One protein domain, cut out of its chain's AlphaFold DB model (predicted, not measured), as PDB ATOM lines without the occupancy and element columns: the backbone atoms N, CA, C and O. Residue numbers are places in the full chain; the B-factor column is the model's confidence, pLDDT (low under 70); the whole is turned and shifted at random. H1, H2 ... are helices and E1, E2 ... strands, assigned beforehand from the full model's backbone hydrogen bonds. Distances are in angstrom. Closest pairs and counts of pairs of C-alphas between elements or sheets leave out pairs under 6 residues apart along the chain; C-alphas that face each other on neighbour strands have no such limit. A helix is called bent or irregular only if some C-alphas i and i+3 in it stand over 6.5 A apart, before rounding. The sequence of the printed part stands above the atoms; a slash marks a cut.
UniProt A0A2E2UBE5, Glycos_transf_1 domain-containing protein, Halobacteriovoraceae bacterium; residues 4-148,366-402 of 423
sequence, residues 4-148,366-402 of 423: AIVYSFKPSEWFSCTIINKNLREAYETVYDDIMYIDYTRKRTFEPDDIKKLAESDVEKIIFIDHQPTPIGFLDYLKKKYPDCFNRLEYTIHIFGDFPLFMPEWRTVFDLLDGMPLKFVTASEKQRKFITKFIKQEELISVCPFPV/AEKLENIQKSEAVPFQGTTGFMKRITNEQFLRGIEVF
ATOM      1  N   ALA A   4      39.433 -22.661 -28.495       98.44
ATOM      2  CA  ALA A   4      39.411 -23.857 -29.329       98.44
ATOM      3  C   ALA A   4      39.239 -25.121 -28.483       98.44
ATOM      4  O   ALA A   4      39.954 -25.313 -27.500       98.44
ATOM      5  N   ILE A   5      38.330 -26.005 -28.893       98.31
ATOM      6  CA  ILE A   5      38.144 -27.333 -28.301       98.31
ATOM      7  C   ILE A   5      38.556 -28.390 -29.323       98.31
ATOM      8  O   ILE A   5      38.001 -28.467 -30.422       98.31
ATOM      9  N   VAL A   6      39.526 -29.218 -28.940       97.81
ATOM     10  CA  VAL A   6      40.115 -30.270 -29.771       97.81
ATOM     11  C   VAL A   6      39.642 -31.638 -29.288       97.81
ATOM     12  O   VAL A   6      39.819 -31.988 -28.116       97.81
ATOM     13  N   TYR A   7      39.046 -32.408 -30.196       95.94
ATOM     14  CA  TYR A   7      38.569 -33.771 -29.945       95.94
ATOM     15  C   TYR A   7      38.335 -34.536 -31.251       95.94
ATOM     16  O   TYR A   7      38.280 -33.930 -32.318       95.94
ATOM     17  N   SER A   8      38.153 -35.857 -31.183       93.69
ATOM     18  CA  SER A   8      37.728 -36.648 -32.341       93.69
ATOM     19  C   SER A   8      36.230 -36.472 -32.588       93.69
ATOM     20  O   SER A   8      35.406 -36.878 -31.769       93.69
ATOM     21  N   PHE A   9      35.840 -36.013 -33.777       93.75
ATOM     22  CA  PHE A   9      34.420 -35.898 -34.156       93.75
ATOM     23  C   PHE A   9      33.748 -37.268 -34.347       93.75
ATOM     24  O   PHE A   9      32.523 -37.375 -34.439       93.75
ATOM     25  N   LYS A  10      34.546 -38.342 -34.411       90.94
ATOM     26  CA  LYS A  10      34.062 -39.723 -34.506       90.94
ATOM     27  C   LYS A  10      33.883 -40.363 -33.119       90.94
ATOM     28  O   LYS A  10      34.798 -40.236 -32.300       90.94
ATOM     29  N   PRO A  11      32.814 -41.156 -32.890       87.06
ATOM     30  CA  PRO A  11      32.519 -41.791 -31.595       87.06
ATOM     31  C   PRO A  11      33.543 -42.825 -31.118       87.06
ATOM     32  O   PRO A  11      33.906 -43.710 -31.900       87.06
ATOM     33  N   SER A  12      33.935 -42.734 -29.841       86.44
ATOM     34  CA  SER A  12      34.609 -43.747 -28.998       86.44
ATOM     35  C   SER A  12      34.453 -45.202 -29.480       86.44
ATOM     36  O   SER A  12      33.317 -45.625 -29.677       86.44
ATOM     37  N   GLU A  13      35.513 -46.015 -29.577       80.38
ATOM     38  CA  GLU A  13      35.325 -47.476 -29.450       80.38
ATOM     39  C   GLU A  13      34.844 -47.799 -28.031       80.38
ATOM     40  O   GLU A  13      34.045 -48.710 -27.810       80.38
ATOM     41  N   TRP A  14      35.281 -46.983 -27.068       81.50
ATOM     42  CA  TRP A  14      34.754 -46.968 -25.720       81.50
ATOM     43  C   TRP A  14      33.565 -46.023 -25.667       81.50
ATOM     44  O   TRP A  14      33.678 -44.800 -25.770       81.50
ATOM     45  N   PHE A  15      32.387 -46.618 -25.513       81.69
ATOM     46  CA  PHE A  15      31.133 -45.881 -25.530       81.69
ATOM     47  C   PHE A  15      31.079 -44.782 -24.451       81.69
ATOM     48  O   PHE A  15      30.619 -43.678 -24.735       81.69
ATOM     49  N   SER A  16      31.620 -45.038 -23.252       85.12
ATOM     50  CA  SER A  16      31.711 -44.042 -22.174       85.12
ATOM     51  C   SER A  16      32.434 -42.772 -22.621       85.12
ATOM     52  O   SER A  16      31.931 -41.684 -22.368       85.12
ATOM     53  N   CYS A  17      33.544 -42.882 -23.355       88.69
ATOM     54  CA  CYS A  17      34.285 -41.727 -23.866       88.69
ATOM     55  C   CYS A  17      33.458 -40.893 -24.855       88.69
ATOM     56  O   CYS A  17      33.583 -39.672 -24.871       88.69
ATOM     57  N   THR A  18      32.558 -41.520 -25.622       88.94
ATOM     58  CA  THR A  18      31.615 -40.788 -26.492       88.94
ATOM     59  C   THR A  18      30.680 -39.905 -25.667       88.94
ATOM     60  O   THR A  18      30.468 -38.742 -26.008       88.94
ATOM     61  N   ILE A  19      30.139 -40.441 -24.570       91.88
ATOM     62  CA  ILE A  19      29.244 -39.701 -23.670       91.88
ATOM     63  C   ILE A  19      30.005 -38.629 -22.891       91.88
ATOM     64  O   ILE A  19      29.546 -37.493 -22.829       91.88
ATOM     65  N   ILE A  20      31.183 -38.957 -22.354       94.69
ATOM     66  CA  ILE A  20      32.033 -38.006 -21.628       94.69
ATOM     67  C   ILE A  20      32.369 -36.815 -22.522       94.69
ATOM     68  O   ILE A  20      32.159 -35.675 -22.118       94.69
ATOM     69  N   ASN A  21      32.825 -37.066 -23.752       94.44
ATOM     70  CA  ASN A  21      33.164 -36.003 -24.690       94.44
ATOM     71  C   ASN A  21      31.942 -35.132 -25.015       94.44
ATOM     72  O   ASN A  21      32.014 -33.909 -24.910       94.44
ATOM     73  N   LYS A  22      30.797 -35.755 -25.328       95.94
ATOM     74  CA  LYS A  22      29.537 -35.038 -25.563       95.94
ATOM     75  C   LYS A  22      29.197 -34.114 -24.387       95.94
ATOM     76  O   LYS A  22      28.983 -32.925 -24.609       95.94
ATOM     77  N   ASN A  23      29.199 -34.641 -23.165       97.62
ATOM     78  CA  ASN A  23      28.788 -33.910 -21.969       97.62
ATOM     79  C   ASN A  23      29.810 -32.837 -21.553       97.62
ATOM     80  O   ASN A  23      29.417 -31.779 -21.067       97.62
ATOM     81  N   LEU A  24      31.113 -33.067 -21.768       98.06
ATOM     82  CA  LEU A  24      32.157 -32.055 -21.569       98.06
ATOM     83  C   LEU A  24      32.007 -30.888 -22.548       98.06
ATOM     84  O   LEU A  24      32.144 -29.742 -22.129       98.06
ATOM     85  N   ARG A  25      31.699 -31.151 -23.826       97.62
ATOM     86  CA  ARG A  25      31.412 -30.079 -24.796       97.62
ATOM     87  C   ARG A  25      30.208 -29.258 -24.359       97.62
ATOM     88  O   ARG A  25      30.331 -28.044 -24.283       97.62
ATOM     89  N   GLU A  26      29.106 -29.913 -23.991       98.19
ATOM     90  CA  GLU A  26      27.918 -29.215 -23.478       98.19
ATOM     91  C   GLU A  26      28.248 -28.381 -22.231       98.19
ATOM     92  O   GLU A  26      27.757 -27.265 -22.091       98.19
ATOM     93  N   ALA A  27      29.126 -28.863 -21.345       98.50
ATOM     94  CA  ALA A  27      29.587 -28.076 -20.205       98.50
ATOM     95  C   ALA A  27      30.387 -26.840 -20.657       98.50
ATOM     96  O   ALA A  27      30.086 -25.732 -20.220       98.50
ATOM     97  N   TYR A  28      31.356 -26.986 -21.565       98.50
ATOM     98  CA  TYR A  28      32.127 -25.852 -22.088       98.50
ATOM     99  C   TYR A  28      31.290 -24.850 -22.894       98.50
ATOM    100  O   TYR A  28      31.563 -23.655 -22.820       98.50
ATOM    101  N   GLU A  29      30.253 -25.302 -23.597       97.81
ATOM    102  CA  GLU A  29      29.281 -24.452 -24.305       97.81
ATOM    103  C   GLU A  29      28.475 -23.556 -23.355       97.81
ATOM    104  O   GLU A  29      27.957 -22.528 -23.773       97.81
ATOM    105  N   THR A  30      28.395 -23.899 -22.065       97.12
ATOM    106  CA  THR A  30      27.826 -22.993 -21.051       97.12
ATOM    107  C   THR A  30      28.847 -22.018 -20.458       97.12
ATOM    108  O   THR A  30      28.455 -21.033 -19.840       97.12
ATOM    109  N   VAL A  31      30.146 -22.286 -20.638       97.50
ATOM    110  CA  VAL A  31      31.254 -21.446 -20.149       97.50
ATOM    111  C   VAL A  31      31.674 -20.409 -21.195       97.50
ATOM    112  O   VAL A  31      32.108 -19.312 -20.841       97.50
ATOM    113  N   TYR A  32      31.566 -20.752 -22.480       97.31
ATOM    114  CA  TYR A  32      32.055 -19.942 -23.590       97.31
ATOM    115  C   TYR A  32      31.012 -19.791 -24.696       97.31
ATOM    116  O   TYR A  32      30.505 -20.781 -25.212       97.31
ATOM    117  N   ASP A  33      30.787 -18.547 -25.124       94.75
ATOM    118  CA  ASP A  33      29.856 -18.231 -26.216       94.75
ATOM    119  C   ASP A  33      30.466 -18.418 -27.623       94.75
ATOM    120  O   ASP A  33      29.734 -18.623 -28.588       94.75
ATOM    121  N   ASP A  34      31.797 -18.324 -27.764       96.38
ATOM    122  CA  ASP A  34      32.510 -18.435 -29.050       96.38
ATOM    123  C   ASP A  34      33.568 -19.548 -28.992       96.38
ATOM    124  O   ASP A  34      34.645 -19.393 -28.403       96.38
ATOM    125  N   ILE A  35      33.231 -20.693 -29.593       98.00
ATOM    126  CA  ILE A  35      34.042 -21.912 -29.590       98.00
ATOM    127  C   ILE A  35      34.380 -22.324 -31.025       98.00
ATOM    128  O   ILE A  35      33.507 -22.569 -31.858       98.00
ATOM    129  N   MET A  36      35.673 -22.480 -31.294       97.94
ATOM    130  CA  MET A  36      36.189 -23.163 -32.475       97.94
ATOM    131  C   MET A  36      36.378 -24.652 -32.166       97.94
ATOM    132  O   MET A  36      37.188 -25.018 -31.321       97.94
ATOM    133  N   TYR A  37      35.673 -25.534 -32.870       97.62
ATOM    134  CA  TYR A  37      35.901 -26.977 -32.759       97.62
ATOM    135  C   TYR A  37      36.910 -27.440 -33.806       97.62
ATOM    136  O   TYR A  37      36.794 -27.069 -34.974       97.62
ATOM    137  N   ILE A  38      37.866 -28.275 -33.399       97.31
ATOM    138  CA  ILE A  38      38.883 -28.837 -34.294       97.31
ATOM    139  C   ILE A  38      38.863 -30.359 -34.179       97.31
ATOM    140  O   ILE A  38      39.007 -30.897 -33.078       97.31
ATOM    141  N   ASP A  39      38.693 -31.041 -35.316       95.94
ATOM    142  CA  ASP A  39      38.734 -32.502 -35.369       95.94
ATOM    143  C   ASP A  39      40.183 -32.985 -35.279       95.94
ATOM    144  O   ASP A  39      41.017 -32.704 -36.146       95.94
ATOM    145  N   TYR A  40      40.477 -33.741 -34.230       94.62
ATOM    146  CA  TYR A  40      41.713 -34.491 -34.103       94.62
ATOM    147  C   TYR A  40      41.370 -35.964 -33.954       94.62
ATOM    148  O   TYR A  40      41.019 -36.461 -32.883       94.62
ATOM    149  N   THR A  41      41.426 -36.670 -35.078       88.88
ATOM    150  CA  THR A  41      40.913 -38.031 -35.158       88.88
ATOM    151  C   THR A  41      41.804 -38.990 -34.384       88.88
ATOM    152  O   THR A  41      43.022 -38.825 -34.330       88.88
ATOM    153  N   ARG A  42      41.227 -40.103 -33.925       81.00
ATOM    154  CA  ARG A  42      41.954 -41.232 -33.313       81.00
ATOM    155  C   ARG A  42      43.105 -41.813 -34.138       81.00
ATOM    156  O   ARG A  42      43.983 -42.463 -33.582       81.00
ATOM    157  N   LYS A  43      43.157 -41.547 -35.447       82.88
ATOM    158  CA  LYS A  43      44.303 -41.907 -36.301       82.88
ATOM    159  C   LYS A  43      45.458 -40.902 -36.218       82.88
ATOM    160  O   LYS A  43      46.397 -41.018 -36.998       82.88
ATOM    161  N   ARG A  44      45.402 -39.945 -35.283       87.75
ATOM    162  CA  ARG A  44      46.369 -38.846 -35.105       87.75
ATOM    163  C   ARG A  44      46.435 -37.945 -36.331       87.75
ATOM    164  O   ARG A  44      47.507 -37.510 -36.741       87.75
ATOM    165  N   THR A  45      45.279 -37.692 -36.932       88.88
ATOM    166  CA  THR A  45      45.156 -36.830 -38.108       88.88
ATOM    167  C   THR A  45      44.229 -35.668 -37.801       88.88
ATOM    168  O   THR A  45      43.281 -35.815 -37.038       88.88
ATOM    169  N   PHE A  46      44.493 -34.537 -38.430       91.88
ATOM    170  CA  PHE A  46      43.675 -33.331 -38.409       91.88
ATOM    171  C   PHE A  46      43.737 -32.708 -39.805       91.88
ATOM    172  O   PHE A  46      44.677 -32.982 -40.561       91.88
ATOM    173  N   GLU A  47      42.765 -31.866 -40.140       94.44
ATOM    174  CA  GLU A  47      42.794 -31.103 -41.386       94.44
ATOM    175  C   GLU A  47      43.753 -29.907 -41.235       94.44
ATOM    176  O   GLU A  47      43.562 -29.074 -40.344       94.44
ATOM    177  N   PRO A  48      44.799 -29.775 -42.077       93.12
ATOM    178  CA  PRO A  48      45.751 -28.663 -41.985       93.12
ATOM    179  C   PRO A  48      45.097 -27.278 -42.049       93.12
ATOM    180  O   PRO A  48      45.566 -26.344 -41.399       93.12
ATOM    181  N   ASP A  49      44.000 -27.155 -42.799       95.44
ATOM    182  CA  ASP A  49      43.243 -25.910 -42.917       95.44
ATOM    183  C   ASP A  49      42.593 -25.489 -41.593       95.44
ATOM    184  O   ASP A  49      42.470 -24.293 -41.340       95.44
ATOM    185  N   ASP A  50      42.222 -26.424 -40.717       95.69
ATOM    186  CA  ASP A  50      41.673 -26.076 -39.403       95.69
ATOM    187  C   ASP A  50      42.760 -25.529 -38.473       95.69
ATOM    188  O   ASP A  50      42.528 -24.558 -37.752       95.69
ATOM    189  N   ILE A  51      43.985 -26.056 -38.563       96.44
ATOM    190  CA  ILE A  51      45.139 -25.508 -37.831       96.44
ATOM    191  C   ILE A  51      45.526 -24.129 -38.371       96.44
ATOM    192  O   ILE A  51      45.859 -23.228 -37.600       96.44
ATOM    193  N   LYS A  52      45.448 -23.938 -39.690       97.44
ATOM    194  CA  LYS A  52      45.648 -22.627 -40.308       97.44
ATOM    195  C   LYS A  52      44.616 -21.615 -39.801       97.44
ATOM    196  O   LYS A  52      45.004 -20.530 -39.379       97.44
ATOM    197  N   LYS A  53      43.328 -21.978 -39.771       97.44
ATOM    198  CA  LYS A  53      42.259 -21.124 -39.215       97.44
ATOM    199  C   LYS A  53      42.495 -20.803 -37.741       97.44
ATOM    200  O   LYS A  53      42.277 -19.664 -37.343       97.44
ATOM    201  N   LEU A  54      42.956 -21.767 -36.940       97.62
ATOM    202  CA  LEU A  54      43.341 -21.530 -35.546       97.62
ATOM    203  C   LEU A  54      44.457 -20.477 -35.455       97.62
ATOM    204  O   LEU A  54      44.347 -19.531 -34.671       97.62
ATOM    205  N   ALA A  55      45.495 -20.607 -36.282       97.31
ATOM    206  CA  ALA A  55      46.625 -19.680 -36.309       97.31
ATOM    207  C   ALA A  55      46.243 -18.259 -36.757       97.31
ATOM    208  O   ALA A  55      46.814 -17.297 -36.252       97.31
ATOM    209  N   GLU A  56      45.277 -18.130 -37.667       97.06
ATOM    210  CA  GLU A  56      44.757 -16.850 -38.170       97.06
ATOM    211  C   GLU A  56      43.664 -16.238 -37.266       97.06
ATOM    212  O   GLU A  56      43.208 -15.124 -37.519       97.06
ATOM    213  N   SER A  57      43.234 -16.952 -36.219       96.62
ATOM    214  CA  SER A  57      42.186 -16.510 -35.291       96.62
ATOM    215  C   SER A  57      42.721 -15.794 -34.047       96.62
ATOM    216  O   SER A  57      43.911 -15.817 -33.743       96.62
ATOM    217  N   ASP A  58      41.803 -15.221 -33.273       95.62
ATOM    218  CA  ASP A  58      42.018 -14.602 -31.964       95.62
ATOM    219  C   ASP A  58      41.870 -15.587 -30.782       95.62
ATOM    220  O   ASP A  58      41.798 -15.164 -29.635       95.62
ATOM    221  N   VAL A  59      41.839 -16.906 -31.028       97.75
ATOM    222  CA  VAL A  59      41.707 -17.934 -29.972       97.75
ATOM    223  C   VAL A  59      42.867 -17.867 -28.986       97.75
ATOM    224  O   VAL A  59      43.982 -18.163 -29.385       97.75
ATOM    225  N   GLU A  60      42.651 -17.566 -27.710       95.12
ATOM    226  CA  GLU A  60      43.743 -17.495 -26.713       95.12
ATOM    227  C   GLU A  60      43.905 -18.778 -25.893       95.12
ATOM    228  O   GLU A  60      44.968 -19.015 -25.321       95.12
ATOM    229  N   LYS A  61      42.876 -19.632 -25.852       98.00
ATOM    230  CA  LYS A  61      42.890 -20.884 -25.086       98.00
ATOM    231  C   LYS A  61      42.564 -22.075 -25.964       98.00
ATOM    232  O   LYS A  61      41.618 -22.024 -26.752       98.00
ATOM    233  N   ILE A  62      43.307 -23.159 -25.781       98.38
ATOM    234  CA  ILE A  62      43.067 -24.440 -26.437       98.38
ATOM    235  C   ILE A  62      42.834 -25.538 -25.400       98.38
ATOM    236  O   ILE A  62      43.565 -25.664 -24.418       98.38
ATOM    237  N   ILE A  63      41.786 -26.326 -25.615       98.62
ATOM    238  CA  ILE A  63      41.265 -27.289 -24.648       98.62
ATOM    239  C   ILE A  63      41.173 -28.659 -25.318       98.62
ATOM    240  O   ILE A  63      40.450 -28.830 -26.298       98.62
ATOM    241  N   PHE A  64      41.881 -29.645 -24.778       98.19
ATOM    242  CA  PHE A  64      41.846 -31.035 -25.233       98.19
ATOM    243  C   PHE A  64      40.937 -31.847 -24.311       98.19
ATOM    244  O   PHE A  64      41.182 -31.902 -23.106       98.19
ATOM    245  N   ILE A  65      39.890 -32.456 -24.874       96.69
ATOM    246  CA  ILE A  65      38.821 -33.136 -24.112       96.69
ATOM    247  C   ILE A  65      38.616 -34.603 -24.523       96.69
ATOM    248  O   ILE A  65      37.550 -35.175 -24.290       96.69
ATOM    249  N   ASP A  66      39.593 -35.202 -25.200       91.38
ATOM    250  CA  ASP A  66      39.512 -36.585 -25.669       91.38
ATOM    251  C   ASP A  66      40.628 -37.431 -25.065       91.38
ATOM    252  O   ASP A  66      41.736 -36.941 -24.836       91.38
ATOM    253  N   HIS A  67      40.326 -38.704 -24.827       84.25
ATOM    254  CA  HIS A  67      41.287 -39.653 -24.270       84.25
ATOM    255  C   HIS A  67      42.339 -40.035 -25.317       84.25
ATOM    256  O   HIS A  67      43.524 -40.172 -25.015       84.25
ATOM    257  N   GLN A  68      41.907 -40.152 -26.580       84.19
ATOM    258  CA  GLN A  68      42.772 -40.509 -27.692       84.19
ATOM    259  C   GLN A  68      42.460 -39.732 -28.975       84.19
ATOM    260  O   GLN A  68      41.298 -39.550 -29.333       84.19
ATOM    261  N   PRO A  69      43.506 -39.394 -29.747       84.25
ATOM    262  CA  PRO A  69      44.909 -39.670 -29.444       84.25
ATOM    263  C   PRO A  69      45.501 -38.640 -28.474       84.25
ATOM    264  O   PRO A  69      44.956 -37.550 -28.314       84.25
ATOM    265  N   THR A  70      46.661 -38.952 -27.884       92.25
ATOM    266  CA  THR A  70      47.439 -37.935 -27.159       92.25
ATOM    267  C   THR A  70      47.687 -36.717 -28.068       92.25
ATOM    268  O   THR A  70      47.814 -36.862 -29.298       92.25
ATOM    269  N   PRO A  71      47.800 -35.496 -27.511       94.69
ATOM    270  CA  PRO A  71      47.876 -34.273 -28.311       94.69
ATOM    271  C   PRO A  71      49.205 -34.104 -29.071       94.69
ATOM    272  O   PRO A  71      49.405 -33.096 -29.743       94.69
ATOM    273  N   ILE A  72      50.113 -35.087 -29.015       94.69
ATOM    274  CA  ILE A  72      51.478 -35.019 -29.553       94.69
ATOM    275  C   ILE A  72      51.549 -34.578 -31.022       94.69
ATOM    276  O   ILE A  72      52.280 -33.644 -31.337       94.69
ATOM    277  N   GLY A  73      50.789 -35.215 -31.922       93.81
ATOM    278  CA  GLY A  73      50.857 -34.933 -33.361       93.81
ATOM    279  C   GLY A  73      50.322 -33.545 -33.705       93.81
ATOM    280  O   GLY A  73      50.892 -32.845 -34.540       93.81
ATOM    281  N   PHE A  74      49.259 -33.135 -33.013       96.81
ATOM    282  CA  PHE A  74      48.684 -31.800 -33.119       96.81
ATOM    283  C   PHE A  74      49.676 -30.727 -32.651       96.81
ATOM    284  O   PHE A  74      49.973 -29.785 -33.387       96.81
ATOM    285  N   LEU A  75      50.222 -30.885 -31.440       97.56
ATOM    286  CA  LEU A  75      51.126 -29.910 -30.825       97.56
ATOM    287  C   LEU A  75      52.441 -29.780 -31.601       97.56
ATOM    288  O   LEU A  75      52.904 -28.662 -31.825       97.56
ATOM    289  N   ASP A  76      53.020 -30.896 -32.051       96.88
ATOM    290  CA  ASP A  76      54.247 -30.895 -32.856       96.88
ATOM    291  C   ASP A  76      54.053 -30.135 -34.176       96.88
ATOM    292  O   ASP A  76      54.876 -29.291 -34.544       96.88
ATOM    293  N   TYR A  77      52.934 -30.374 -34.866       97.38
ATOM    294  CA  TYR A  77      52.613 -29.665 -36.101       97.38
ATOM    295  C   TYR A  77      52.380 -28.172 -35.863       97.38
ATOM    296  O   TYR A  77      52.963 -27.349 -36.576       97.38
ATOM    297  N   LEU A  78      51.577 -27.813 -34.853       98.00
ATOM    298  CA  LEU A  78      51.285 -26.420 -34.515       98.00
ATOM    299  C   LEU A  78      52.573 -25.655 -34.183       98.00
ATOM    300  O   LEU A  78      52.814 -24.598 -34.762       98.00
ATOM    301  N   LYS A  79      53.449 -26.225 -33.344       97.81
ATOM    302  CA  LYS A  79      54.736 -25.615 -32.971       97.81
ATOM    303  C   LYS A  79      55.654 -25.410 -34.176       97.81
ATOM    304  O   LYS A  79      56.301 -24.371 -34.287       97.81
ATOM    305  N   LYS A  80      55.714 -26.383 -35.093       97.62
ATOM    306  CA  LYS A  80      56.578 -26.326 -36.288       97.62
ATOM    307  C   LYS A  80      56.072 -25.369 -37.363       97.62
ATOM    308  O   LYS A  80      56.887 -24.754 -38.048       97.62
ATOM    309  N   LYS A  81      54.757 -25.299 -37.581       98.12
ATOM    310  CA  LYS A  81      54.158 -24.531 -38.687       98.12
ATOM    311  C   LYS A  81      53.717 -23.130 -38.282       98.12
ATOM    312  O   LYS A  81      53.823 -22.224 -39.101       98.12
ATOM    313  N   TYR A  82      53.265 -22.960 -37.044       98.19
ATOM    314  CA  TYR A  82      52.693 -21.716 -36.533       98.19
ATOM    315  C   TYR A  82      53.229 -21.408 -35.121       98.19
ATOM    316  O   TYR A  82      52.454 -21.376 -34.163       98.19
ATOM    317  N   PRO A  83      54.548 -21.181 -34.958       97.94
ATOM    318  CA  PRO A  83      55.173 -20.992 -33.646       97.94
ATOM    319  C   PRO A  83      54.601 -19.800 -32.867       97.94
ATOM    320  O   PRO A  83      54.430 -19.898 -31.656       97.94
ATOM    321  N   ASP A  84      54.236 -18.708 -33.543       97.88
ATOM    322  CA  ASP A  84      53.618 -17.547 -32.890       97.88
ATOM    323  C   ASP A  84      52.242 -17.896 -32.305       97.88
ATOM    324  O   ASP A  84      51.911 -17.493 -31.190       97.88
ATOM    325  N   CYS A  85      51.461 -18.720 -33.016       97.94
ATOM    326  CA  CYS A  85      50.214 -19.256 -32.482       97.94
ATOM    327  C   CYS A  85      50.472 -20.238 -31.338       97.94
ATOM    328  O   CYS A  85      49.756 -20.215 -30.348       97.94
ATOM    329  N   PHE A  86      51.483 -21.097 -31.436       98.44
ATOM    330  CA  PHE A  86      51.812 -22.025 -30.356       98.44
ATOM    331  C   PHE A  86      52.178 -21.285 -29.057       98.44
ATOM    332  O   PHE A  86      51.693 -21.640 -27.986       98.44
ATOM    333  N   ASN A  87      52.992 -20.232 -29.153       97.38
ATOM    334  CA  ASN A  87      53.515 -19.503 -27.996       97.38
ATOM    335  C   ASN A  87      52.494 -18.562 -27.334       97.38
ATOM    336  O   ASN A  87      52.695 -18.174 -26.186       97.38
ATOM    337  N   ARG A  88      51.423 -18.165 -28.039       96.25
ATOM    338  CA  ARG A  88      50.387 -17.269 -27.492       96.25
ATOM    339  C   ARG A  88      49.273 -17.996 -26.729       96.25
ATOM    340  O   ARG A  88      48.485 -17.332 -26.065       96.25
ATOM    341  N   LEU A  89      49.155 -19.317 -26.884       98.00
ATOM    342  CA  LEU A  89      48.032 -20.098 -26.360       98.00
ATOM    343  C   LEU A  89      48.226 -20.501 -24.892       98.00
ATOM    344  O   LEU A  89      49.310 -20.921 -24.492       98.00
ATOM    345  N   GLU A  90      47.132 -20.473 -24.132       98.19
ATOM    346  CA  GLU A  90      46.951 -21.223 -22.885       98.19
ATOM    347  C   GLU A  90      46.407 -22.623 -23.185       98.19
ATOM    348  O   GLU A  90      45.438 -22.779 -23.931       98.19
ATOM    349  N   TYR A  91      47.001 -23.647 -22.576       98.56
ATOM    350  CA  TYR A  91      46.656 -25.046 -22.811       98.56
ATOM    351  C   TYR A  91      45.874 -25.623 -21.629       98.56
ATOM    352  O   TYR A  91      46.308 -25.540 -20.484       98.56
ATOM    353  N   THR A  92      44.742 -26.268 -21.899       98.56
ATOM    354  CA  THR A  92      44.037 -27.126 -20.935       98.56
ATOM    355  C   THR A  92      43.958 -28.544 -21.488       98.56
ATOM    356  O   THR A  92      43.493 -28.743 -22.607       98.56
ATOM    357  N   ILE A  93      44.377 -29.540 -20.710       98.06
ATOM    358  CA  ILE A  93      44.345 -30.950 -21.111       98.06
ATOM    359  C   ILE A  93      43.554 -31.754 -20.080       98.06
ATOM    360  O   ILE A  93      43.944 -31.831 -18.914       98.06
ATOM    361  N   HIS A  94      42.455 -32.372 -20.512       98.06
ATOM    362  CA  HIS A  94      41.762 -33.387 -19.719       98.06
ATOM    363  C   HIS A  94      42.552 -34.690 -19.753       98.06
ATOM    364  O   HIS A  94      42.944 -35.159 -20.822       98.06
ATOM    365  N   ILE A  95      42.800 -35.263 -18.580       96.00
ATOM    366  CA  ILE A  95      43.531 -36.517 -18.427       96.00
ATOM    367  C   ILE A  95      42.542 -37.659 -18.206       96.00
ATOM    368  O   ILE A  95      41.676 -37.588 -17.337       96.00
ATOM    369  N   PHE A  96      42.719 -38.733 -18.970       94.25
ATOM    370  CA  PHE A  96      41.895 -39.937 -18.921       94.25
ATOM    371  C   PHE A  96      42.691 -41.127 -18.375       94.25
ATOM    372  O   PHE A  96      43.923 -41.083 -18.280       94.25
ATOM    373  N   GLY A  97      41.984 -42.189 -17.984       89.69
ATOM    374  CA  GLY A  97      42.562 -43.380 -17.355       89.69
ATOM    375  C   GLY A  97      43.648 -44.078 -18.178       89.69
ATOM    376  O   GLY A  97      44.582 -44.622 -17.600       89.69
ATOM    377  N   ASP A  98      43.607 -43.960 -19.507       89.12
ATOM    378  CA  ASP A  98      44.593 -44.551 -20.415       89.12
ATOM    379  C   ASP A  98      45.936 -43.803 -20.470       89.12
ATOM    380  O   ASP A  98      46.853 -44.242 -21.169       89.12
ATOM    381  N   PHE A  99      46.102 -42.719 -19.702       93.00
ATOM    382  CA  PHE A  99      47.359 -41.976 -19.569       93.00
ATOM    383  C   PHE A  99      48.600 -42.892 -19.468       93.00
ATOM    384  O   PHE A  99      49.514 -42.721 -20.283       93.00
ATOM    385  N   PRO A 100      48.652 -43.920 -18.591       90.50
ATOM    386  CA  PRO A 100      49.839 -44.763 -18.405       90.50
ATOM    387  C   PRO A 100      50.131 -45.714 -19.571       90.50
ATOM    388  O   PRO A 100      51.207 -46.315 -19.608       90.50
ATOM    389  N   LEU A 101      49.217 -45.857 -20.536       89.25
ATOM    390  CA  LEU A 101      49.442 -46.645 -21.751       89.25
ATOM    391  C   LEU A 101      50.316 -45.909 -22.782       89.25
ATOM    392  O   LEU A 101      50.855 -46.555 -23.679       89.25
ATOM    393  N   PHE A 102      50.495 -44.588 -22.641       91.69
ATOM    394  CA  PHE A 102      51.153 -43.738 -23.643       91.69
ATOM    395  C   PHE A 102      52.281 -42.863 -23.065       91.69
ATOM    396  O   PHE A 102      52.472 -41.727 -23.500       91.69
ATOM    397  N   MET A 103      53.060 -43.354 -22.093       93.94
ATOM    398  CA  MET A 103      54.123 -42.577 -21.427       93.94
ATOM    399  C   MET A 103      55.164 -41.985 -22.395       93.94
ATOM    400  O   MET A 103      55.485 -40.805 -22.232       93.94
ATOM    401  N   PRO A 104      55.670 -42.703 -23.426       93.44
ATOM    402  CA  PRO A 104      56.555 -42.106 -24.425       93.44
ATOM    403  C   PRO A 104      55.954 -40.887 -25.122       93.44
ATOM    404  O   PRO A 104      56.654 -39.906 -25.362       93.44
ATOM    405  N   GLU A 105      54.657 -40.924 -25.416       94.25
ATOM    406  CA  GLU A 105      53.975 -39.826 -26.094       94.25
ATOM    407  C   GLU A 105      53.747 -38.655 -25.150       94.25
ATOM    408  O   GLU A 105      54.037 -37.513 -25.504       94.25
ATOM    409  N   TRP A 106      53.300 -38.940 -23.924       96.12
ATOM    410  CA  TRP A 106      53.140 -37.933 -22.881       96.12
ATOM    411  C   TRP A 106      54.456 -37.235 -22.555       96.12
ATOM    412  O   TRP A 106      54.464 -36.019 -22.397       96.12
ATOM    413  N   ARG A 107      55.584 -37.954 -22.551       95.06
ATOM    414  CA  ARG A 107      56.910 -37.336 -22.425       95.06
ATOM    415  C   ARG A 107      57.144 -36.286 -23.511       95.06
ATOM    416  O   ARG A 107      57.550 -35.179 -23.186       95.06
ATOM    417  N   THR A 108      56.851 -36.594 -24.773       95.25
ATOM    418  CA  THR A 108      57.003 -35.615 -25.860       95.25
ATOM    419  C   THR A 108      56.008 -34.460 -25.751       95.25
ATOM    420  O   THR A 108      56.382 -33.323 -26.011       95.25
ATOM    421  N   VAL A 109      54.761 -34.713 -25.338       97.06
ATOM    422  CA  VAL A 109      53.778 -33.646 -25.061       97.06
ATOM    423  C   VAL A 109      54.315 -32.684 -24.001       97.06
ATOM    424  O   VAL A 109      54.286 -31.472 -24.199       97.06
ATOM    425  N   PHE A 110      54.856 -33.218 -22.907       96.56
ATOM    426  CA  PHE A 110      55.456 -32.431 -21.835       96.56
ATOM    427  C   PHE A 110      56.692 -31.653 -22.305       96.56
ATOM    428  O   PHE A 110      56.805 -30.474 -21.986       96.56
ATOM    429  N   ASP A 111      57.564 -32.256 -23.117       95.94
ATOM    430  CA  ASP A 111      58.722 -31.566 -23.707       95.94
ATOM    431  C   ASP A 111      58.293 -30.431 -24.664       95.94
ATOM    432  O   ASP A 111      58.942 -29.387 -24.747       95.94
ATOM    433  N   LEU A 112      57.188 -30.603 -25.401       97.69
ATOM    434  CA  LEU A 112      56.656 -29.570 -26.294       97.69
ATOM    435  C   LEU A 112      56.091 -28.372 -25.524       97.69
ATOM    436  O   LEU A 112      56.263 -27.244 -25.995       97.69
ATOM    437  N   LEU A 113      55.439 -28.629 -24.387       97.44
ATOM    438  CA  LEU A 113      54.738 -27.648 -23.556       97.44
ATOM    439  C   LEU A 113      55.591 -27.068 -22.417       97.44
ATOM    440  O   LEU A 113      55.077 -26.290 -21.617       97.44
ATOM    441  N   ASP A 114      56.877 -27.413 -22.325       96.44
ATOM    442  CA  ASP A 114      57.791 -26.824 -21.340       96.44
ATOM    443  C   ASP A 114      57.816 -25.289 -21.460       96.44
ATOM    444  O   ASP A 114      57.968 -24.727 -22.548       96.44
ATOM    445  N   GLY A 115      57.594 -24.608 -20.335       96.81
ATOM    446  CA  GLY A 115      57.459 -23.155 -20.245       96.81
ATOM    447  C   GLY A 115      56.123 -22.576 -20.726       96.81
ATOM    448  O   GLY A 115      55.936 -21.365 -20.620       96.81
ATOM    449  N   MET A 116      55.192 -23.387 -21.240       97.94
ATOM    450  CA  MET A 116      53.883 -22.910 -21.708       97.94
ATOM    451  C   MET A 116      52.866 -22.823 -20.560       97.94
ATOM    452  O   MET A 116      52.913 -23.656 -19.648       97.94
ATOM    453  N   PRO A 117      51.925 -21.858 -20.591       97.81
ATOM    454  CA  PRO A 117      50.825 -21.789 -19.631       97.81
ATOM    455  C   PRO A 117      49.904 -23.004 -19.797       97.81
ATOM    456  O   PRO A 117      49.276 -23.180 -20.844       97.81
ATOM    457  N   LEU A 118      49.845 -23.856 -18.772       97.81
ATOM    458  CA  LEU A 118      49.229 -25.181 -18.859       97.81
ATOM    459  C   LEU A 118      48.332 -25.473 -17.656       97.81
ATOM    460  O   LEU A 118      48.646 -25.123 -16.524       97.81
ATOM    461  N   LYS A 119      47.226 -26.169 -17.907       98.12
ATOM    462  CA  LYS A 119      46.326 -26.723 -16.897       98.12
ATOM    463  C   LYS A 119      46.001 -28.170 -17.235       98.12
ATOM    464  O   LYS A 119      45.718 -28.501 -18.388       98.12
ATOM    465  N   PHE A 120      45.974 -29.015 -16.218       97.88
ATOM    466  CA  PHE A 120      45.461 -30.374 -16.295       97.88
ATOM    467  C   PHE A 120      44.119 -30.458 -15.580       97.88
ATOM    468  O   PHE A 120      43.947 -29.906 -14.491       97.88
ATOM    469  N   VAL A 121      43.177 -31.175 -16.182       98.31
ATOM    470  CA  VAL A 121      41.884 -31.483 -15.568       98.31
ATOM    471  C   VAL A 121      41.787 -32.989 -15.386       98.31
ATOM    472  O   VAL A 121      41.872 -33.739 -16.355       98.31
ATOM    473  N   THR A 122      41.631 -33.430 -14.145       98.00
ATOM    474  CA  THR A 122      41.422 -34.838 -13.782       98.00
ATOM    475  C   THR A 122      39.994 -35.044 -13.289       98.00
ATOM    476  O   THR A 122      39.398 -34.144 -12.699       98.00
ATOM    477  N   ALA A 123      39.449 -36.239 -13.473       97.00
ATOM    478  CA  ALA A 123      38.069 -36.565 -13.141       97.00
ATOM    479  C   ALA A 123      37.828 -36.848 -11.645       97.00
ATOM    480  O   ALA A 123      36.695 -36.756 -11.173       97.00
ATOM    481  N   SER A 124      38.876 -37.159 -10.877       96.94
ATOM    482  CA  SER A 124      38.782 -37.457  -9.441       96.94
ATOM    483  C   SER A 124      40.014 -37.001  -8.657       96.94
ATOM    484  O   SER A 124      41.095 -36.814  -9.218       96.94
ATOM    485  N   GLU A 125      39.882 -36.871  -7.333       96.06
ATOM    486  CA  GLU A 125      41.016 -36.558  -6.445       96.06
ATOM    487  C   GLU A 125      42.064 -37.682  -6.415       96.06
ATOM    488  O   GLU A 125      43.262 -37.409  -6.326       96.06
ATOM    489  N   LYS A 126      41.653 -38.953  -6.532       96.31
ATOM    490  CA  LYS A 126      42.605 -40.071  -6.646       96.31
ATOM    491  C   LYS A 126      43.363 -40.022  -7.975       96.31
ATOM    492  O   LYS A 126      44.574 -40.230  -7.972       96.31
ATOM    493  N   GLN A 127      42.713 -39.652  -9.084       96.94
ATOM    494  CA  GLN A 127      43.418 -39.408 -10.349       96.94
ATOM    495  C   GLN A 127      44.338 -38.177 -10.262       96.94
ATOM    496  O   GLN A 127      45.460 -38.226 -10.757       96.94
ATOM    497  N   ARG A 128      43.940 -37.100  -9.573       97.38
ATOM    498  CA  ARG A 128      44.826 -35.951  -9.307       97.38
ATOM    499  C   ARG A 128      46.103 -36.386  -8.589       97.38
ATOM    500  O   ARG A 128      47.192 -36.125  -9.093       97.38
ATOM    501  N   LYS A 129      45.977 -37.125  -7.480       96.75
ATOM    502  CA  LYS A 129      47.115 -37.711  -6.737       96.75
ATOM    503  C   LYS A 129      47.948 -38.685  -7.573       96.75
ATOM    504  O   LYS A 129      49.139 -38.847  -7.334       96.75
ATOM    505  N   PHE A 130      47.329 -39.359  -8.535       96.75
ATOM    506  CA  PHE A 130      48.045 -40.198  -9.484       96.75
ATOM    507  C   PHE A 130      48.900 -39.347 -10.425       96.75
ATOM    508  O   PHE A 130      50.097 -39.587 -10.544       96.75
ATOM    509  N   ILE A 131      48.336 -38.293 -11.019       96.81
ATOM    510  CA  ILE A 131      49.050 -37.415 -11.956       96.81
ATOM    511  C   ILE A 131      50.163 -36.600 -11.280       96.81
ATOM    512  O   ILE A 131      51.210 -36.392 -11.903       96.81
ATOM    513  N   THR A 132      50.040 -36.237  -9.997       96.56
ATOM    514  CA  THR A 132      51.134 -35.577  -9.249       96.56
ATOM    515  C   THR A 132      52.397 -36.431  -9.137       96.56
ATOM    516  O   THR A 132      53.488 -35.894  -8.962       96.56
ATOM    517  N   LYS A 133      52.312 -37.757  -9.307       96.50
ATOM    518  CA  LYS A 133      53.505 -38.616  -9.374       96.50
ATOM    519  C   LYS A 133      54.317 -38.386 -10.645       96.50
ATOM    520  O   LYS A 133      55.514 -38.671 -10.655       96.50
ATOM    521  N   PHE A 134      53.707 -37.873 -11.713       96.75
ATOM    522  CA  PHE A 134      54.330 -37.725 -13.031       96.75
ATOM    523  C   PHE A 134      54.769 -36.288 -13.332       96.75
ATOM    524  O   PHE A 134      55.759 -36.093 -14.043       96.75
ATOM    525  N   ILE A 135      54.105 -35.281 -12.763       95.50
ATOM    526  CA  ILE A 135      54.431 -33.862 -12.977       95.50
ATOM    527  C   ILE A 135      54.906 -33.175 -11.692       95.50
ATOM    528  O   ILE A 135      54.516 -33.564 -10.600       95.50
ATOM    529  N   LYS A 136      55.774 -32.159 -11.802       93.56
ATOM    530  CA  LYS A 136      56.366 -31.502 -10.617       93.56
ATOM    531  C   LYS A 136      55.428 -30.536  -9.889       93.56
ATOM    532  O   LYS A 136      55.644 -30.275  -8.712       93.56
ATOM    533  N   GLN A 137      54.470 -29.964 -10.612       94.56
ATOM    534  CA  GLN A 137      53.649 -28.838 -10.167       94.56
ATOM    535  C   GLN A 137      52.207 -29.294  -9.970       94.56
ATOM    536  O   GLN A 137      51.437 -29.409 -10.926       94.56
ATOM    537  N   GLU A 138      51.852 -29.592  -8.725       93.94
ATOM    538  CA  GLU A 138      50.506 -30.032  -8.354       93.94
ATOM    539  C   GLU A 138      49.450 -28.934  -8.574       93.94
ATOM    540  O   GLU A 138      48.293 -29.244  -8.854       93.94
ATOM    541  N   GLU A 139      49.840 -27.660  -8.512       94.44
ATOM    542  CA  GLU A 139      48.966 -26.504  -8.726       94.44
ATOM    543  C   GLU A 139      48.405 -26.411 -10.153       94.44
ATOM    544  O   GLU A 139      47.389 -25.755 -10.371       94.44
ATOM    545  N   LEU A 140      49.024 -27.102 -11.120       96.56
ATOM    546  CA  LEU A 140      48.518 -27.189 -12.494       96.56
ATOM    547  C   LEU A 140      47.321 -28.136 -12.616       96.56
ATOM    548  O   LEU A 140      46.659 -28.134 -13.653       96.56
ATOM    549  N   ILE A 141      47.067 -28.977 -11.610       97.38
ATOM    550  CA  ILE A 141      46.082 -30.058 -11.681       97.38
ATOM    551  C   ILE A 141      44.834 -29.673 -10.900       97.38
ATOM    552  O   ILE A 141      44.845 -29.577  -9.670       97.38
ATOM    553  N   SER A 142      43.735 -29.518 -11.626       98.12
ATOM    554  CA  SER A 142      42.406 -29.283 -11.066       98.12
ATOM    555  C   SER A 142      41.516 -30.511 -11.232       98.12
ATOM    556  O   SER A 142      41.670 -31.274 -12.183       98.12
ATOM    557  N   VAL A 143      40.541 -30.675 -10.334       98.19
ATOM    558  CA  VAL A 143      39.548 -31.751 -10.434       98.19
ATOM    559  C   VAL A 143      38.236 -31.226 -11.002       98.19
ATOM    560  O   VAL A 143      37.612 -30.326 -10.439       98.19
ATOM    561  N   CYS A 144      37.785 -31.828 -12.100       98.19
ATOM    562  CA  CYS A 144      36.428 -31.685 -12.609       98.19
ATOM    563  C   CYS A 144      35.902 -33.068 -13.017       98.19
ATOM    564  O   CYS A 144      36.445 -33.657 -13.950       98.19
ATOM    565  N   PRO A 145      34.862 -33.590 -12.341       97.19
ATOM    566  CA  PRO A 145      34.255 -34.869 -12.692       97.19
ATOM    567  C   PRO A 145      33.757 -34.925 -14.136       97.19
ATOM    568  O   PRO A 145      33.382 -33.899 -14.711       97.19
ATOM    569  N   PHE A 146      33.652 -36.131 -14.696       97.00
ATOM    570  CA  PHE A 146      32.993 -36.275 -15.989       97.00
ATOM    571  C   PHE A 146      31.491 -35.987 -15.861       97.00
ATOM    572  O   PHE A 146      30.840 -36.567 -14.987       97.00
ATOM    573  N   PRO A 147      30.918 -35.096 -16.692       97.69
ATOM    574  CA  PRO A 147      29.564 -34.632 -16.445       97.69
ATOM    575  C   PRO A 147      28.508 -35.663 -16.852       97.69
ATOM    576  O   PRO A 147      28.650 -36.364 -17.855       97.69
ATOM    577  N   VAL A 148      27.405 -35.695 -16.106       97.38
ATOM    578  CA  VAL A 148      26.227 -36.535 -16.353       97.38
ATOM    579  C   VAL A 148      25.075 -35.679 -16.884       97.38
ATOM    580  O   VAL A 148      24.783 -34.599 -16.364       97.38
ATOM    581  N   ALA A 366      30.187 -27.602 -15.438       98.62
ATOM    582  CA  ALA A 366      30.438 -26.334 -16.113       98.62
ATOM    583  C   ALA A 366      30.859 -25.218 -15.151       98.62
ATOM    584  O   ALA A 366      31.842 -24.537 -15.419       98.62
ATOM    585  N   GLU A 367      30.189 -25.079 -14.003       98.56
ATOM    586  CA  GLU A 367      30.575 -24.110 -12.963       98.56
ATOM    587  C   GLU A 367      32.009 -24.374 -12.459       98.56
ATOM    588  O   GLU A 367      32.807 -23.450 -12.278       98.56
ATOM    589  N   LYS A 368      32.392 -25.649 -12.291       98.50
ATOM    590  CA  LYS A 368      33.774 -26.036 -11.948       98.50
ATOM    591  C   LYS A 368      34.756 -25.684 -13.068       98.50
ATOM    592  O   LYS A 368      35.807 -25.107 -12.792       98.50
ATOM    593  N   LEU A 369      34.428 -26.010 -14.320       98.69
ATOM    594  CA  LEU A 369      35.268 -25.712 -15.481       98.69
ATOM    595  C   LEU A 369      35.440 -24.207 -15.671       98.69
ATOM    596  O   LEU A 369      36.556 -23.772 -15.921       98.69
ATOM    597  N   GLU A 370      34.395 -23.406 -15.488       98.44
ATOM    598  CA  GLU A 370      34.473 -21.947 -15.548       98.44
ATOM    599  C   GLU A 370      35.504 -21.406 -14.548       98.44
ATOM    600  O   GLU A 370      36.365 -20.604 -14.915       98.44
ATOM    601  N   ASN A 371      35.483 -21.897 -13.306       98.25
ATOM    602  CA  ASN A 371      36.458 -21.511 -12.286       98.25
ATOM    603  C   ASN A 371      37.891 -21.919 -12.666       98.25
ATOM    604  O   ASN A 371      38.809 -21.106 -12.561       98.25
ATOM    605  N   ILE A 372      38.084 -23.144 -13.169       98.06
ATOM    606  CA  ILE A 372      39.390 -23.633 -13.653       98.06
ATOM    607  C   ILE A 372      39.884 -22.791 -14.835       98.06
ATOM    608  O   ILE A 372      41.069 -22.497 -14.972       98.06
ATOM    609  N   GLN A 373      38.988 -22.389 -15.725       97.31
ATOM    610  CA  GLN A 373      39.350 -21.613 -16.901       97.31
ATOM    611  C   GLN A 373      39.662 -20.147 -16.573       97.31
ATOM    612  O   GLN A 373      40.506 -19.553 -17.246       97.31
ATOM    613  N   LYS A 374      39.037 -19.580 -15.534       96.00
ATOM    614  CA  LYS A 374      39.307 -18.219 -15.037       96.00
ATOM    615  C   LYS A 374      40.557 -18.117 -14.164       96.00
ATOM    616  O   LYS A 374      41.081 -17.015 -14.026       96.00
ATOM    617  N   SER A 375      41.024 -19.217 -13.568       95.50
ATOM    618  CA  SER A 375      42.260 -19.204 -12.779       95.50
ATOM    619  C   SER A 375      43.473 -18.854 -13.647       95.50
ATOM    620  O   SER A 375      43.469 -19.060 -14.862       95.50
ATOM    621  N   GLU A 376      44.520 -18.309 -13.034       92.25
ATOM    622  CA  GLU A 376      45.773 -18.032 -13.735       92.25
ATOM    623  C   GLU A 376      46.433 -19.347 -14.178       92.25
ATOM    624  O   GLU A 376      46.533 -20.297 -13.400       92.25
ATOM    625  N   ALA A 377      46.852 -19.425 -15.442       91.69
ATOM    626  CA  ALA A 377      47.644 -20.548 -15.926       91.69
ATOM    627  C   ALA A 377      49.116 -20.331 -15.580       91.69
ATOM    628  O   ALA A 377      49.694 -19.294 -15.903       91.69
ATOM    629  N   VAL A 378      49.733 -21.329 -14.954       93.25
ATOM    630  CA  VAL A 378      51.143 -21.274 -14.563       93.25
ATOM    631  C   VAL A 378      51.993 -21.957 -15.646       93.25
ATOM    632  O   VAL A 378      51.574 -22.984 -16.191       93.25
ATOM    633  N   PRO A 379      53.180 -21.419 -15.988       97.06
ATOM    634  CA  PRO A 379      54.104 -22.083 -16.900       97.06
ATOM    635  C   PRO A 379      54.505 -23.477 -16.405       97.06
ATOM    636  O   PRO A 379      54.900 -23.646 -15.246       97.06
ATOM    637  N   PHE A 380      54.443 -24.467 -17.291       97.62
ATOM    638  CA  PHE A 380      54.879 -25.831 -17.004       97.62
ATOM    639  C   PHE A 380      56.411 -25.916 -16.859       97.62
ATOM    640  O   PHE A 380      57.147 -25.349 -17.659       97.62
ATOM    641  N   GLN A 381      56.899 -26.634 -15.846       95.19
ATOM    642  CA  GLN A 381      58.316 -26.752 -15.450       95.19
ATOM    643  C   GLN A 381      58.814 -28.214 -15.487       95.19
ATOM    644  O   GLN A 381      59.788 -28.608 -14.816       95.19
ATOM    645  N   GLY A 382      58.119 -29.048 -16.262       93.38
ATOM    646  CA  GLY A 382      58.509 -30.416 -16.571       93.38
ATOM    647  C   GLY A 382      58.026 -31.484 -15.585       93.38
ATOM    648  O   GLY A 382      57.220 -31.272 -14.679       93.38
ATOM    649  N   THR A 383      58.551 -32.691 -15.788       96.50
ATOM    650  CA  THR A 383      58.071 -33.927 -15.156       96.50
ATOM    651  C   THR A 383      58.930 -34.374 -13.971       96.50
ATOM    652  O   THR A 383      60.086 -33.963 -13.819       96.50
ATOM    653  N   THR A 384      58.405 -35.277 -13.147       96.69
ATOM    654  CA  THR A 384      59.150 -35.895 -12.039       96.69
ATOM    655  C   THR A 384      60.232 -36.867 -12.534       96.69
ATOM    656  O   THR A 384      60.301 -37.238 -13.713       96.69
ATOM    657  N   GLY A 385      61.092 -37.319 -11.613       96.50
ATOM    658  CA  GLY A 385      62.017 -38.428 -11.871       96.50
ATOM    659  C   GLY A 385      61.297 -39.757 -12.134       96.50
ATOM    660  O   GLY A 385      61.787 -40.565 -12.925       96.50
ATOM    661  N   PHE A 386      60.116 -39.951 -11.538       96.62
ATOM    662  CA  PHE A 386      59.283 -41.129 -11.763       96.62
ATOM    663  C   PHE A 386      58.815 -41.219 -13.220       96.62
ATOM    664  O   PHE A 386      59.054 -42.241 -13.859       96.62
ATOM    665  N   MET A 387      58.292 -40.123 -13.792       95.69
ATOM    666  CA  MET A 387      57.898 -40.068 -15.210       95.69
ATOM    667  C   MET A 387      59.044 -40.470 -16.151       95.69
ATOM    668  O   MET A 387      58.843 -41.212 -17.112       95.69
ATOM    669  N   LYS A 388      60.280 -40.039 -15.862       95.12
ATOM    670  CA  LYS A 388      61.459 -40.425 -16.658       95.12
ATOM    671  C   LYS A 388      61.753 -41.923 -16.549       95.12
ATOM    672  O   LYS A 388      61.969 -42.566 -17.575       95.12
ATOM    673  N   ARG A 389      61.749 -42.474 -15.328       95.94
ATOM    674  CA  ARG A 389      61.962 -43.910 -15.068       95.94
ATOM    675  C   ARG A 389      60.921 -44.767 -15.784       95.94
ATOM    676  O   ARG A 389      61.303 -45.623 -16.575       95.94
ATOM    677  N   ILE A 390      59.634 -44.506 -15.557       95.31
ATOM    678  CA  ILE A 390      58.549 -45.317 -16.124       95.31
ATOM    679  C   ILE A 390      58.475 -45.205 -17.649       95.31
ATOM    680  O   ILE A 390      58.229 -46.201 -18.319       95.31
ATOM    681  N   THR A 391      58.765 -44.031 -18.221       95.56
ATOM    682  CA  THR A 391      58.820 -43.875 -19.681       95.56
ATOM    683  C   THR A 391      59.948 -44.701 -20.292       95.56
ATOM    684  O   THR A 391      59.744 -45.348 -21.316       95.56
ATOM    685  N   ASN A 392      61.138 -44.693 -19.678       94.81
ATOM    686  CA  ASN A 392      62.260 -45.499 -20.159       94.81
ATOM    687  C   ASN A 392      61.942 -46.999 -20.065       94.81
ATOM    688  O   ASN A 392      62.238 -47.740 -20.997       94.81
ATOM    689  N   GLU A 393      61.290 -47.428 -18.983       94.56
ATOM    690  CA  GLU A 393      60.850 -48.815 -18.822       94.56
ATOM    691  C   GLU A 393      59.796 -49.204 -19.871       94.56
ATOM    692  O   GLU A 393      59.925 -50.231 -20.537       94.56
ATOM    693  N   GLN A 394      58.780 -48.362 -20.090       94.81
ATOM    694  CA  GLN A 394      57.755 -48.597 -21.110       94.81
ATOM    695  C   GLN A 394      58.342 -48.597 -22.528       94.81
ATOM    696  O   GLN A 394      57.854 -49.328 -23.385       94.81
ATOM    697  N   PHE A 395      59.411 -47.841 -22.797       92.31
ATOM    698  CA  PHE A 395      60.107 -47.905 -24.086       92.31
ATOM    699  C   PHE A 395      60.727 -49.288 -24.340       92.31
ATOM    700  O   PHE A 395      60.724 -49.769 -25.470       92.31
ATOM    701  N   LEU A 396      61.237 -49.939 -23.290       91.06
ATOM    702  CA  LEU A 396      61.840 -51.270 -23.376       91.06
ATOM    703  C   LEU A 396      60.789 -52.387 -23.393       91.06
ATOM    704  O   LEU A 396      60.963 -53.387 -24.087       91.06
ATOM    705  N   ARG A 397      59.712 -52.227 -22.621       89.88
ATOM    706  CA  ARG A 397      58.780 -53.317 -22.280       89.88
ATOM    707  C   ARG A 397      57.371 -53.143 -22.837       89.88
ATOM    708  O   ARG A 397      56.527 -54.025 -22.689       89.88
ATOM    709  N   GLY A 398      57.101 -52.011 -23.479       89.75
ATOM    710  CA  GLY A 398      55.784 -51.663 -23.996       89.75
ATOM    711  C   GLY A 398      54.718 -51.678 -22.901       89.75
ATOM    712  O   GLY A 398      54.939 -51.239 -21.772       89.75
ATOM    713  N   ILE A 399      53.547 -52.220 -23.234       84.12
ATOM    714  CA  ILE A 399      52.401 -52.278 -22.318       84.12
ATOM    715  C   ILE A 399      52.668 -53.122 -21.063       84.12
ATOM    716  O   ILE A 399      51.993 -52.925 -20.062       84.12
ATOM    717  N   GLU A 400      53.675 -54.001 -21.063       88.75
ATOM    718  CA  GLU A 400      54.026 -54.844 -19.911       88.75
ATOM    719  C   GLU A 400      54.895 -54.127 -18.856       88.75
ATOM    720  O   GLU A 400      55.487 -54.774 -17.992       88.75
ATOM    721  N   VAL A 401      54.974 -52.790 -18.900       91.81
ATOM    722  CA  VAL A 401      55.775 -51.939 -17.992       91.81
ATOM    723  C   VAL A 401      55.565 -52.236 -16.501       91.81
ATOM    724  O   VAL A 401      56.476 -52.053 -15.697       91.81
ATOM    725  N   PHE A 402      54.388 -52.728 -16.121       92.44
ATOM    726  CA  PHE A 402      54.029 -53.025 -14.732       92.44
ATOM    727  C   PHE A 402      54.166 -54.499 -14.346       92.44
ATOM    728  O   PHE A 402      53.921 -54.858 -13.197       92.44
TER     729      PHE A 402
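What this domain is: This is residues 4 to 148 and 366 to 402 of the 423 residues of the protein "Glycos_transf_1 domain-containing protein" of Halobacteriovoraceae bacterium (UniProt A0A2E2UBE5). A strongly twisted sheet of six strands runs through the domain, with H2 and H6 over one face and H7 over the other, while H1 grazes the sheet and touches H7. Off the sheet, H3 touches H4 and H5, and H8 packs on H5 at one end of the longest axis. The 182 printed residues include eight named helices and six named strands, along the chain E1 H1 E2 H2 E3 H3 H4 E4 H5 E5 H6 E6 H7 H8; the sheet, E2 E1 E3 E4 E5 E6, is parallel, and the class is mixed. The whole is compact and rounded, with a radius of gyration of the C-alphas of 15.6 A and spans of 43 by 37 by 34 A.

Where its parts are: The strands are E2, residues 34 to 39, 16.6 A; E1, 4 to 7, from C-alpha 4 at (39.411, -23.857, -29.329); E3, 61 to 64; E4, 90 to 94; E5, 117 to 122, 17.1 A; and E6, 141 to 143. The helices are H1, 15 to 31, 25.0 A; H2, 48 to 56; H3, 72 to 81; H4, 83 to 88; H5, 99 to 112, 16.9 A; H6, 125 to 131; H7, 366 to 374; and H8, 385 to 402, 16.9 A, ending at C-alpha 402 (54.029, -53.025, -14.732). H5 and H8 are irregular: C-alphas 101 and 104 are 8.9 A apart, 396 and 399 9.6 A; H8 has a kink of 116 degrees near residue 396.

How they stand to each other: Across the sheet, N 5 and O 36 at 2.9 A join E1 and E2, N 63 and O 4 at 2.8 A E3 and E1, N 92 and O 62 at 2.8 A E4 and E3, N 119 and O 91 at 2.8 A E5 and E4, and N 142 and O 120 at 2.9 A E6 and E5, within hydrogen-bond range. E1, H1, E2 is a strand-helix-strand unit, two parallel neighbour strands with a helix between along the chain; so are E3, H3 H4, E4, then E4, H5, E5 and E5, H6, E6. E2, H2, E3 is a split one around E1; each crossover is right-handed. Heights over the sheet are 9.8 A for H2, 8.1 A for H6 and 9.0 A for H7. H1 touches H7 with residues 27 to 31 alone, C-alphas of Ala 27 and Ala 366 closest at 4.5 A, a steep tilt of 64 degrees. H3 touches H5 at a shallow tilt of 14 degrees, Ile 72 and Val 109 having the closest C-alphas, 5.2 A. H5 touches H8 with residues 101 to 107 alone, C-alphas of Met 103 and Thr 391 closest at 5.2 A. Every O i to N i+4 pair is within hydrogen-bond range in H1, H2, H3, H4, H6 and H7, but 7 of 10 in H5 and 10 of 14 in H8.

The domain as a whole: The C-alphas farthest apart, of Asp 33 and Leu 396, are 46.1 A apart. Residues 149 to 365 are not printed; C-alphas 148 and 366 are 11.0 A apart across the cut. Of the links printed whole, none is long. No printed residue is under 70 in pLDDT.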